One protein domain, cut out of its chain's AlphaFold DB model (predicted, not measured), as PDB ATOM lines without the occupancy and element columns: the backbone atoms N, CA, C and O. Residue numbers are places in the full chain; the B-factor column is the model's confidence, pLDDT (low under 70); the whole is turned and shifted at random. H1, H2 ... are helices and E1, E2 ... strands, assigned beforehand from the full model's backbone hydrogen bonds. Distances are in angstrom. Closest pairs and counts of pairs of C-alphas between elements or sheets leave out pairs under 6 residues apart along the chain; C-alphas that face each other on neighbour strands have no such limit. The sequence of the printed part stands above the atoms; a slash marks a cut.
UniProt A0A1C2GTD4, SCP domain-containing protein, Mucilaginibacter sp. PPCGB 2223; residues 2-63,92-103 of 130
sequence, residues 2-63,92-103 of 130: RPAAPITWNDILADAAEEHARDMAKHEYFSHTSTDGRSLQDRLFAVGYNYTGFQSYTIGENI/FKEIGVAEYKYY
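AT A GLANCE: This is residues 2 to 63 and 92 to 103 of the 130 residues of the protein "SCP domain-containing protein" of Mucilaginibacter sp. PPCGB 2223 (UniProt A0A1C2GTD4). The long helix H1 has strand E2 running beside it and the short helix H2 crossing it at a steep tilt, while the long strand E1 passes opposite H1, completing a loose four-sided arrangement in the order H1, H2, E1, E2. Residues 51 to 56 stick out where the chain turns into E1, and residues 8 to 9, before H1, pair with E2. The printed part has 74 residues with two named helices and two named strands, in the order H1, H2, E1, E2; the class is mixed, helices and strands, and no two named strands pair. The whole is compact, with a radius of gyration of the C-alphas of 12.9 A and spans of 36 by 27 by 21 A.

IN THESE COORDINATES: The printed part begins at Arg 2, with its C-alpha at (25.442, 30.912, -69.222). H1 is residues 11 to 27, 24.2 A from first to last C-alpha, beginning at C-alpha 11 at (37.546, 29.572, -45.013). H2 is residues 40 to 46, 10.0 A long. E1 is residues 54 to 63, 26.3 A long, beginning at C-alpha 54 at (37.970, 46.088, -52.837). E2 is residues 94 to 100, 20.6 A long, ending at C-alpha 100 at (25.194, 21.206, -39.046).

HOW THE PARTS SIT: H1 and E2 have 24 pairs of C-alphas within 8 A, the closest being those of Ala 14 and Gly 96, 3.8 A apart. H1 touches H2 with residues 12 to 16 alone; their closest C-alphas are those of Ala 16 and Arg 43, 6.0 A apart. The two helices run opposite ways at a steep tilt of 67 degrees. H2 and E1 have 3 pairs of C-alphas within 8 A, the closest being those of Leu 40 and Glu 61, 7.3 A apart. E1 is near H1, with 6 pairs of C-alphas within 10 A, and near E2, with 10 such pairs. H2 and E2 are apart. E1 and E2 each pair with no named strand, but residues 8 to 9 pair in parallel with residues 94 to 95 of E2. In H1 and H2 every O i to N i+4 pair is within hydrogen-bond range.

THE WHOLE: The two C-alphas farthest apart are those of Arg 2 and His 27, at 38.4 A. Residues 64 to 91 are not printed, and C-alphas 63 and 92 are 16.5 A apart across this cut, which lies in the link from E1 to E2. The link from H1 to H2, residues 28 to 39, is long; that from H2 to E1 is short. The mean pLDDT of the printed part is 96.6, and no printed residue is under 70.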
ATOM      1  N   ARG A   2      24.214  31.673 -68.931       73.38
ATOM      2  CA  ARG A   2      25.442  30.912 -69.222       73.38
ATOM      3  C   ARG A   2      25.960  30.297 -67.911       73.38
ATOM      4  O   ARG A   2      25.718  30.910 -66.872       73.38
ATOM      5  N   PRO A   3      26.633  29.134 -67.941       75.62
ATOM      6  CA  PRO A   3      27.246  28.567 -66.743       75.62
ATOM      7  C   PRO A   3      28.196  29.574 -66.081       75.62
ATOM      8  O   PRO A   3      28.945  30.261 -66.782       75.62
ATOM      9  N   ALA A   4      28.152  29.671 -64.751       87.38
ATOM     10  CA  ALA A   4      29.128  30.451 -63.998       87.38
ATOM     11  C   ALA A   4      30.518  29.799 -64.097       87.38
ATOM     12  O   ALA A   4      30.642  28.585 -64.266       87.38
ATOM     13  N   ALA A   5      31.568  30.619 -64.015       91.25
ATOM     14  CA  ALA A   5      32.932  30.108 -63.914       91.25
ATOM     15  C   ALA A   5      33.136  29.402 -62.559       91.25
ATOM     16  O   ALA A   5      32.433  29.734 -61.601       91.25
ATOM     17  N   PRO A   6      34.104  28.473 -62.451       93.50
ATOM     18  CA  PRO A   6      34.483  27.906 -61.165       93.50
ATOM     19  C   PRO A   6      34.842  29.001 -60.151       93.50
ATOM     20  O   PRO A   6      35.497  29.987 -60.495       93.50
ATOM     21  N   ILE A   7      34.412  28.802 -58.910       95.94
ATOM     22  CA  ILE A   7      34.689  29.665 -57.757       95.94
ATOM     23  C   ILE A   7      35.635  28.942 -56.793       95.94
ATOM     24  O   ILE A   7      35.747  27.715 -56.839       95.94
ATOM     25  N   THR A   8      36.335  29.683 -55.939       97.69
ATOM     26  CA  THR A   8      37.320  29.133 -54.997       97.69
ATOM     27  C   THR A   8      36.751  28.994 -53.592       97.69
ATOM     28  O   THR A   8      35.969  29.828 -53.148       97.69
ATOM     29  N   TRP A   9      37.177  27.969 -52.859       98.38
ATOM     30  CA  TRP A   9      36.867  27.861 -51.434       98.38
ATOM     31  C   TRP A   9      37.459  29.039 -50.642       98.38
ATOM     32  O   TRP A   9      38.564  29.493 -50.951       98.38
ATOM     33  N   ASN A  10      36.732  29.525 -49.637       98.56
ATOM     34  CA  ASN A  10      37.173  30.565 -48.714       98.56
ATOM     35  C   ASN A  10      36.771  30.191 -47.277       98.56
ATOM     36  O   ASN A  10      35.582  30.127 -46.967       98.56
ATOM     37  N   ASP A  11      37.763  29.994 -46.405       98.56
ATOM     38  CA  ASP A  11      37.546  29.572 -45.013       98.56
ATOM     39  C   ASP A  11      36.726  30.588 -44.203       98.56
ATOM     40  O   ASP A  11      35.881  30.198 -43.412       98.56
ATOM     41  N   ILE A  12      36.876  31.890 -44.471       98.19
ATOM     42  CA  ILE A  12      36.106  32.938 -43.784       98.19
ATOM     43  C   ILE A  12      34.607  32.802 -44.092       98.19
ATOM     44  O   ILE A  12      33.768  32.955 -43.208       98.19
ATOM     45  N   LEU A  13      34.250  32.514 -45.348       98.81
ATOM     46  CA  LEU A  13      32.852  32.262 -45.714       98.81
ATOM     47  C   LEU A  13      32.337  30.961 -45.082       98.81
ATOM     48  O   LEU A  13      31.166  30.875 -44.726       98.81
ATOM     49  N   ALA A  14      33.195  29.947 -44.951       98.81
ATOM     50  CA  ALA A  14      32.822  28.673 -44.347       98.81
ATOM     51  C   ALA A  14      32.560  28.807 -42.839       98.81
ATOM     52  O   ALA A  14      31.579  28.244 -42.356       98.81
ATOM     53  N   ASP A  15      33.362  29.608 -42.135       98.56
ATOM     54  CA  ASP A  15      33.165  29.914 -40.716       98.56
ATOM     55  C   ASP A  15      31.801  30.584 -40.480       98.56
ATOM     56  O   ASP A  15      31.027  30.149 -39.624       98.56
ATOM     57  N   ALA A  16      31.444  31.591 -41.289       98.69
ATOM     58  CA  ALA A  16      30.131  32.237 -41.201       98.69
ATOM     59  C   ALA A  16      28.970  31.276 -41.507       98.69
ATOM     60  O   ALA A  16      27.949  31.296 -40.809       98.69
ATOM     61  N   ALA A  17      29.132  30.414 -42.517       98.88
ATOM     62  CA  ALA A  17      28.141  29.405 -42.867       98.88
ATOM     63  C   ALA A  17      27.930  28.402 -41.719       98.88
ATOM     64  O   ALA A  17      26.793  28.047 -41.397       98.88
ATOM     65  N   GLU A  18      29.013  27.964 -41.069       98.75
ATOM     66  CA  GLU A  18      28.956  27.047 -39.934       98.75
ATOM     67  C   GLU A  18      28.284  27.692 -38.718       98.75
ATOM     68  O   GLU A  18      27.414  27.072 -38.096       98.75
ATOM     69  N   GLU A  19      28.631  28.941 -38.397       98.50
ATOM     70  CA  GLU A  19      27.983  29.690 -37.319       98.50
ATOM     71  C   GLU A  19      26.472  29.808 -37.539       98.50
ATOM     72  O   GLU A  19      25.693  29.569 -36.612       98.50
ATOM     73  N   HIS A  20      26.038  30.117 -38.765       98.88
ATOM     74  CA  HIS A  20      24.614  30.255 -39.077       98.88
ATOM     75  C   HIS A  20      23.874  28.913 -39.066       98.88
ATOM     76  O   HIS A  20      22.771  28.812 -38.523       98.88
ATOM     77  N   ALA A  21      24.492  27.844 -39.581       98.75
ATOM     78  CA  ALA A  21      23.934  26.494 -39.504       98.75
ATOM     79  C   ALA A  21      23.749  26.044 -38.043       98.75
ATOM     80  O   ALA A  21      22.714  25.472 -37.681       98.75
ATOM     81  N   ARG A  22      24.728  26.343 -37.178       98.69
ATOM     82  CA  ARG A  22      24.656  26.079 -35.734       98.69
ATOM     83  C   ARG A  22      23.594  26.931 -35.049       98.69
ATOM     84  O   ARG A  22      22.893  26.401 -34.189       98.69
ATOM     85  N   ASP A  23      23.446  28.203 -35.423       98.69
ATOM     86  CA  ASP A  23      22.405  29.083 -34.885       98.69
ATOM     87  C   ASP A  23      21.004  28.540 -35.202       98.69
ATOM     88  O   ASP A  23      20.204  28.327 -34.285       98.69
ATOM     89  N   MET A  24      20.739  28.212 -36.473       98.75
ATOM     90  CA  MET A  24      19.486  27.581 -36.911       98.75
ATOM     91  C   MET A  24      19.200  26.276 -36.170       98.75
ATOM     92  O   MET A  24      18.092  26.062 -35.677       98.75
ATOM     93  N   ALA A  25      20.213  25.425 -36.015       98.44
ATOM     94  CA  ALA A  25      20.078  24.148 -35.328       98.44
ATOM     95  C   ALA A  25      19.917  24.255 -33.805       98.44
ATOM     96  O   ALA A  25      19.396  23.322 -33.185       98.44
ATOM     97  N   LYS A  26      20.430  25.324 -33.190       98.38
ATOM     98  CA  LYS A  26      20.352  25.566 -31.745       98.38
ATOM     99  C   LYS A  26      19.005  26.157 -31.349       98.38
ATOM    100  O   LYS A  26      18.488  25.803 -30.294       98.38
ATOM    101  N   HIS A  27      18.468  27.048 -32.174       98.12
ATOM    102  CA  HIS A  27      17.234  27.779 -31.888       98.12
ATOM    103  C   HIS A  27      16.034  27.292 -32.715       98.12
ATOM    104  O   HIS A  27      14.982  27.921 -32.686       98.12
ATOM    105  N   GLU A  28      16.193  26.180 -33.439       97.19
ATOM    106  CA  GLU A  28      15.130  25.461 -34.155       97.19
ATOM    107  C   GLU A  28      14.334  26.341 -35.132       97.19
ATOM    108  O   GLU A  28      13.108  26.278 -35.212       97.19
ATOM    109  N   TYR A  29      15.040  27.162 -35.911       98.31
ATOM    110  CA  TYR A  29      14.433  28.049 -36.905       98.31
ATOM    111  C   TYR A  29      15.073  27.871 -38.283       98.31
ATOM    112  O   TYR A  29      16.101  27.214 -38.432       98.31
ATOM    113  N   PHE A  30      14.446  28.445 -39.310       98.44
ATOM    114  CA  PHE A  30      14.952  28.433 -40.680       98.44
ATOM    115  C   PHE A  30      14.757  29.809 -41.319       98.44
ATOM    116  O   PHE A  30      13.640  30.182 -41.677       98.44
ATOM    117  N   SER A  31      15.833  30.592 -41.404       98.56
ATOM    118  CA  SER A  31      15.810  31.956 -41.938       98.56
ATOM    119  C   SER A  31      17.208  32.396 -42.374       98.56
ATOM    120  O   SER A  31      18.210  31.921 -41.849       98.56
ATOM    121  N   HIS A  32      17.267  33.345 -43.306       98.50
ATOM    122  CA  HIS A  32      18.502  34.050 -43.671       98.50
ATOM    123  C   HIS A  32      18.973  35.025 -42.573       98.50
ATOM    124  O   HIS A  32      20.151  35.383 -42.508       98.50
ATOM    125  N   THR A  33      18.061  35.455 -41.701       98.69
ATOM    126  CA  THR A  33      18.353  36.334 -40.563       98.69
ATOM    127  C   THR A  33      18.567  35.497 -39.313       98.69
ATOM    128  O   THR A  33      17.716  34.668 -38.985       98.69
ATOM    129  N   SER A  34      19.680  35.732 -38.625       98.19
ATOM    130  CA  SER A  34      20.022  35.059 -37.374       98.19
ATOM    131  C   SER A  34      19.059  35.425 -36.245       98.19
ATOM    132  O   SER A  34      18.377  36.450 -36.303       98.19
ATOM    133  N   THR A  35      19.000  34.602 -35.195       97.00
ATOM    134  CA  THR A  35      18.099  34.854 -34.049       97.00
ATOM    135  C   THR A  35      18.371  36.172 -33.323       97.00
ATOM    136  O   THR A  35      17.451  36.776 -32.774       97.00
ATOM    137  N   ASP A  36      19.618  36.644 -33.360       97.06
ATOM    138  CA  ASP A  36      20.063  37.936 -32.827       97.06
ATOM    139  C   ASP A  36      19.804  39.123 -33.780       97.06
ATOM    140  O   ASP A  36      20.159  40.259 -33.470       97.06
ATOM    141  N   GLY A  37      19.175  38.875 -34.932       98.25
ATOM    142  CA  GLY A  37      18.841  39.881 -35.935       98.25
ATOM    143  C   GLY A  37      19.921  40.130 -36.990       98.25
ATOM    144  O   GLY A  37      19.669  40.910 -37.909       98.25
ATOM    145  N   ARG A  38      21.092  39.477 -36.914       98.56
ATOM    146  CA  ARG A  38      22.146  39.641 -37.927       98.56
ATOM    147  C   ARG A  38      21.702  39.135 -39.298       98.56
ATOM    148  O   ARG A  38      21.185  38.027 -39.446       98.56
ATOM    149  N   SER A  39      21.953  39.945 -40.318       98.69
ATOM    150  CA  SER A  39      21.866  39.542 -41.721       98.69
ATOM    151  C   SER A  39      23.097  38.732 -42.148       98.69
ATOM    152  O   SER A  39      24.099  38.688 -41.430       98.69
ATOM    153  N   LEU A  40      23.065  38.157 -43.357       98.50
ATOM    154  CA  LEU A  40      24.252  37.574 -43.998       98.50
ATOM    155  C   LEU A  40      25.448  38.535 -43.948       98.50
ATOM    156  O   LEU A  40      26.539  38.142 -43.551       98.50
ATOM    157  N   GLN A  41      25.248  39.803 -44.315       98.44
ATOM    158  CA  GLN A  41      26.334  40.779 -44.343       98.44
ATOM    159  C   GLN A  41      26.948  40.988 -42.953       98.44
ATOM    160  O   GLN A  41      28.169  41.044 -42.830       98.44
ATOM    161  N   ASP A  42      26.117  41.065 -41.912       98.50
ATOM    162  CA  ASP A  42      26.594  41.248 -40.539       98.50
ATOM    163  C   ASP A  42      27.407  40.037 -40.066       98.50
ATOM    164  O   ASP A  42      28.459  40.207 -39.446       98.50
ATOM    165  N   ARG A  43      26.964  38.814 -40.404       98.69
ATOM    166  CA  ARG A  43      27.724  37.583 -40.134       98.69
ATOM    167  C   ARG A  43      29.068  37.582 -40.859       98.69
ATOM    168  O   ARG A  43      30.097  37.382 -40.223       98.69
ATOM    169  N   LEU A  44      29.074  37.893 -42.155       98.62
ATOM    170  CA  LEU A  44      30.290  37.962 -42.968       98.62
ATOM    171  C   LEU A  44      31.272  39.027 -42.462       98.62
ATOM    172  O   LEU A  44      32.482  38.803 -42.450       98.62
ATOM    173  N   PHE A  45      30.785  40.181 -42.003       98.00
ATOM    174  CA  PHE A  45      31.646  41.215 -41.426       98.00
ATOM    175  C   PHE A  45      32.242  40.791 -40.085       98.00
ATOM    176  O   PHE A  45      33.415  41.080 -39.847       98.00
ATOM    177  N   ALA A  46      31.482  40.081 -39.245       97.38
ATOM    178  CA  ALA A  46      31.956  39.590 -37.952       97.38
ATOM    179  C   ALA A  46      33.158  38.635 -38.083       97.38
ATOM    180  O   ALA A  46      34.059  38.680 -37.251       97.38
ATOM    181  N   VAL A  47      33.210  37.847 -39.164       96.88
ATOM    182  CA  VAL A  47      34.332  36.938 -39.473       96.88
ATOM    183  C   VAL A  47      35.414  37.570 -40.367       96.88
ATOM    184  O   VAL A  47      36.416  36.943 -40.691       96.88
ATOM    185  N   GLY A  48      35.256  38.838 -40.768       96.25
ATOM    186  CA  GLY A  48      36.268  39.585 -41.525       96.25
ATOM    187  C   GLY A  48      36.116  39.568 -43.054       96.25
ATOM    188  O   GLY A  48      36.968  40.120 -43.759       96.25
ATOM    189  N   TYR A  49      35.024  39.031 -43.604       97.75
ATOM    190  CA  TYR A  49      34.695  39.129 -45.033       97.75
ATOM    191  C   TYR A  49      34.075  40.501 -45.371       97.75
ATOM    192  O   TYR A  49      32.885  40.647 -45.656       97.75
ATOM    193  N   ASN A  50      34.901  41.548 -45.328       95.31
ATOM    194  CA  ASN A  50      34.489  42.937 -45.565       95.31
ATOM    195  C   ASN A  50      34.801  43.441 -46.992       95.31
ATOM    196  O   ASN A  50      35.455  42.760 -47.788       95.31
ATOM    197  N   TYR A  51      34.318  44.645 -47.316       93.25
ATOM    198  CA  TYR A  51      34.519  45.310 -48.611       93.25
ATOM    199  C   TYR A  51      35.732  46.256 -48.655       93.25
ATOM    200  O   TYR A  51      36.042  46.809 -49.711       93.25
ATOM    201  N   THR A  52      36.422  46.490 -47.536       91.75
ATOM    202  CA  THR A  52      37.511  47.472 -47.465       91.75
ATOM    203  C   THR A  52      38.695  47.035 -48.328       91.75
ATOM    204  O   THR A  52      39.197  45.924 -48.201       91.75
ATOM    205  N   GLY A  53      39.159  47.922 -49.216       89.56
ATOM    206  CA  GLY A  53      40.256  47.630 -50.150       89.56
ATOM    207  C   GLY A  53      39.829  46.905 -51.431       89.56
ATOM    208  O   GLY A  53      40.680  46.588 -52.265       89.56
ATOM    209  N   PHE A  54      38.527  46.690 -51.630       92.62
ATOM    210  CA  PHE A  54      37.970  46.088 -52.837       92.62
ATOM    211  C   PHE A  54      37.179  47.125 -53.649       92.62
ATOM    212  O   PHE A  54      36.572  48.047 -53.106       92.62
ATOM    213  N   GLN A  55      37.260  47.027 -54.974       92.69
ATOM    214  CA  GLN A  55      36.539  47.879 -55.920       92.69
ATOM    215  C   GLN A  55      35.100  47.397 -56.110       92.69
ATOM    216  O   GLN A  55      34.193  48.201 -56.309       92.69
ATOM    217  N   SER A  56      34.892  46.084 -56.052       93.62
ATOM    218  CA  SER A  56      33.571  45.471 -56.094       93.62
ATOM    219  C   SER A  56      33.408  44.509 -54.932       93.62
ATOM    220  O   SER A  56      34.361  43.824 -54.555       93.62
ATOM    221  N   TYR A  57      32.187  44.419 -54.423       96.50
ATOM    222  CA  TYR A  57      31.790  43.492 -53.375       96.50
ATOM    223  C   TYR A  57      30.386  42.977 -53.690       96.50
ATOM    224  O   TYR A  57      29.482  43.765 -53.968       96.50
ATOM    225  N   THR A  58      30.209  41.662 -53.679       97.81
ATOM    226  CA  THR A  58      28.911  41.002 -53.821       97.81
ATOM    227  C   THR A  58      28.879  39.751 -52.956       97.81
ATOM    228  O   THR A  58      29.902  39.083 -52.801       97.81
ATOM    229  N   ILE A  59      27.717  39.456 -52.382       98.62
ATOM    230  CA  ILE A  59      27.489  38.324 -51.482       98.62
ATOM    231  C   ILE A  59      26.130  37.691 -51.770       98.62
ATOM    232  O   ILE A  59      25.243  38.336 -52.333       98.62
ATOM    233  N   GLY A  60      25.967  36.430 -51.393       98.62
ATOM    234  CA  GLY A  60      24.696  35.720 -51.481       98.62
ATOM    235  C   GLY A  60      24.701  34.482 -50.601       98.62
ATOM    236  O   GLY A  60      25.763  33.996 -50.240       98.62
ATOM    237  N   GLU A  61      23.519  33.972 -50.277       98.81
ATOM    238  CA  GLU A  61      23.360  32.807 -49.408       98.81
ATOM    239  C   GLU A  61      22.286  31.880 -49.971       98.81
ATOM    240  O   GLU A  61      21.221  32.323 -50.416       98.81
ATOM    241  N   ASN A  62      22.565  30.584 -49.926       98.81
ATOM    242  CA  ASN A  62      21.568  29.536 -50.043       98.81
ATOM    243  C   ASN A  62      21.497  28.785 -48.712       98.81
ATOM    244  O   ASN A  62      22.524  28.363 -48.186       98.81
ATOM    245  N   ILE A  63      20.284  28.556 -48.209       98.75
ATOM    246  CA  ILE A  63      20.049  27.700 -47.042       98.75
ATOM    247  C   ILE A  63      19.146  26.525 -47.411       98.75
ATOM    248  O   ILE A  63      18.333  26.605 -48.338       98.75
ATOM    249  N   PHE A  92      29.951  36.016 -58.239       97.12
ATOM    250  CA  PHE A  92      30.594  35.221 -57.199       97.12
ATOM    251  C   PHE A  92      31.907  34.620 -57.705       97.12
ATOM    252  O   PHE A  92      32.033  34.220 -58.866       97.12
ATOM    253  N   LYS A  93      32.905  34.630 -56.823       96.56
ATOM    254  CA  LYS A  93      34.283  34.165 -57.038       96.56
ATOM    255  C   LYS A  93      34.749  33.228 -55.932       96.56
ATOM    256  O   LYS A  93      35.677  32.462 -56.156       96.56
ATOM    257  N   GLU A  94      34.090  33.278 -54.785       98.12
ATOM    258  CA  GLU A  94      34.437  32.586 -53.556       98.12
ATOM    259  C   GLU A  94      33.198  31.890 -52.980       98.12
ATOM    260  O   GLU A  94      32.068  32.340 -53.206       98.12
ATOM    261  N   ILE A  95      33.406  30.807 -52.236       98.62
ATOM    262  CA  ILE A  95      32.345  30.043 -51.574       98.62
ATOM    263  C   ILE A  95      32.808  29.486 -50.229       98.62
ATOM    264  O   ILE A  95      33.943  29.027 -50.105       98.62
ATOM    265  N   GLY A  96      31.899  29.472 -49.259       98.62
ATOM    266  CA  GLY A  96      31.965  28.660 -48.050       98.62
ATOM    267  C   GLY A  96      30.688  27.836 -47.918       98.62
ATOM    268  O   GLY A  96      29.607  28.296 -48.284       98.62
ATOM    269  N   VAL A  97      30.801  26.593 -47.453       98.50
ATOM    270  CA  VAL A  97      29.648  25.703 -47.251       98.50
ATOM    271  C   VAL A  97      29.793  24.991 -45.919       98.50
ATOM    272  O   VAL A  97      30.857  24.450 -45.633       98.50
ATOM    273  N   ALA A  98      28.716  24.923 -45.149       98.38
ATOM    274  CA  ALA A  98      28.672  24.152 -43.919       98.38
ATOM    275  C   ALA A  98      27.376  23.348 -43.811       98.38
ATOM    276  O   ALA A  98      26.316  23.745 -44.305       98.38
ATOM    277  N   GLU A  99      27.478  22.219 -43.119       98.12
ATOM    278  CA  GLU A  99      26.347  21.417 -42.672       98.12
ATOM    279  C   GLU A  99      26.430  21.275 -41.152       98.12
ATOM    280  O   GLU A  99      27.470  20.902 -40.606       98.12
ATOM    281  N   TYR A 100      25.320  21.530 -40.461       98.12
ATOM    282  CA  TYR A 100      25.194  21.206 -39.046       98.12
ATOM    283  C   TYR A 100      23.821  20.588 -38.749       98.12
ATOM    284  O   TYR A 100      22.772  21.210 -38.928       98.12
ATOM    285  N   LYS A 101      23.826  19.335 -38.275       95.38
ATOM    286  CA  LYS A 101      22.643  18.461 -38.149       95.38
ATOM    287  C   LYS A 101      21.904  18.272 -39.480       95.38
ATOM    288  O   LYS A 101      22.267  17.399 -40.245       95.38
ATOM    289  N   TYR A 102      20.849  19.047 -39.720       93.88
ATOM    290  CA  TYR A 102      20.032  18.984 -40.935       93.88
ATOM    291  C   TYR A 102      20.022  20.314 -41.688       93.88
ATOM    292  O   TYR A 102      19.256  20.448 -42.640       93.88
ATOM    293  N   TYR A 103      20.809  21.296 -41.240       98.50
ATOM    294  CA  TYR A 103      20.861  22.641 -41.797       98.50
ATOM    295  C   TYR A 103      22.098  22.793 -42.668       98.50
ATOM    296  O   TYR A 103      23.215  22.553 -42.216       98.50
TER     297      TYR A 103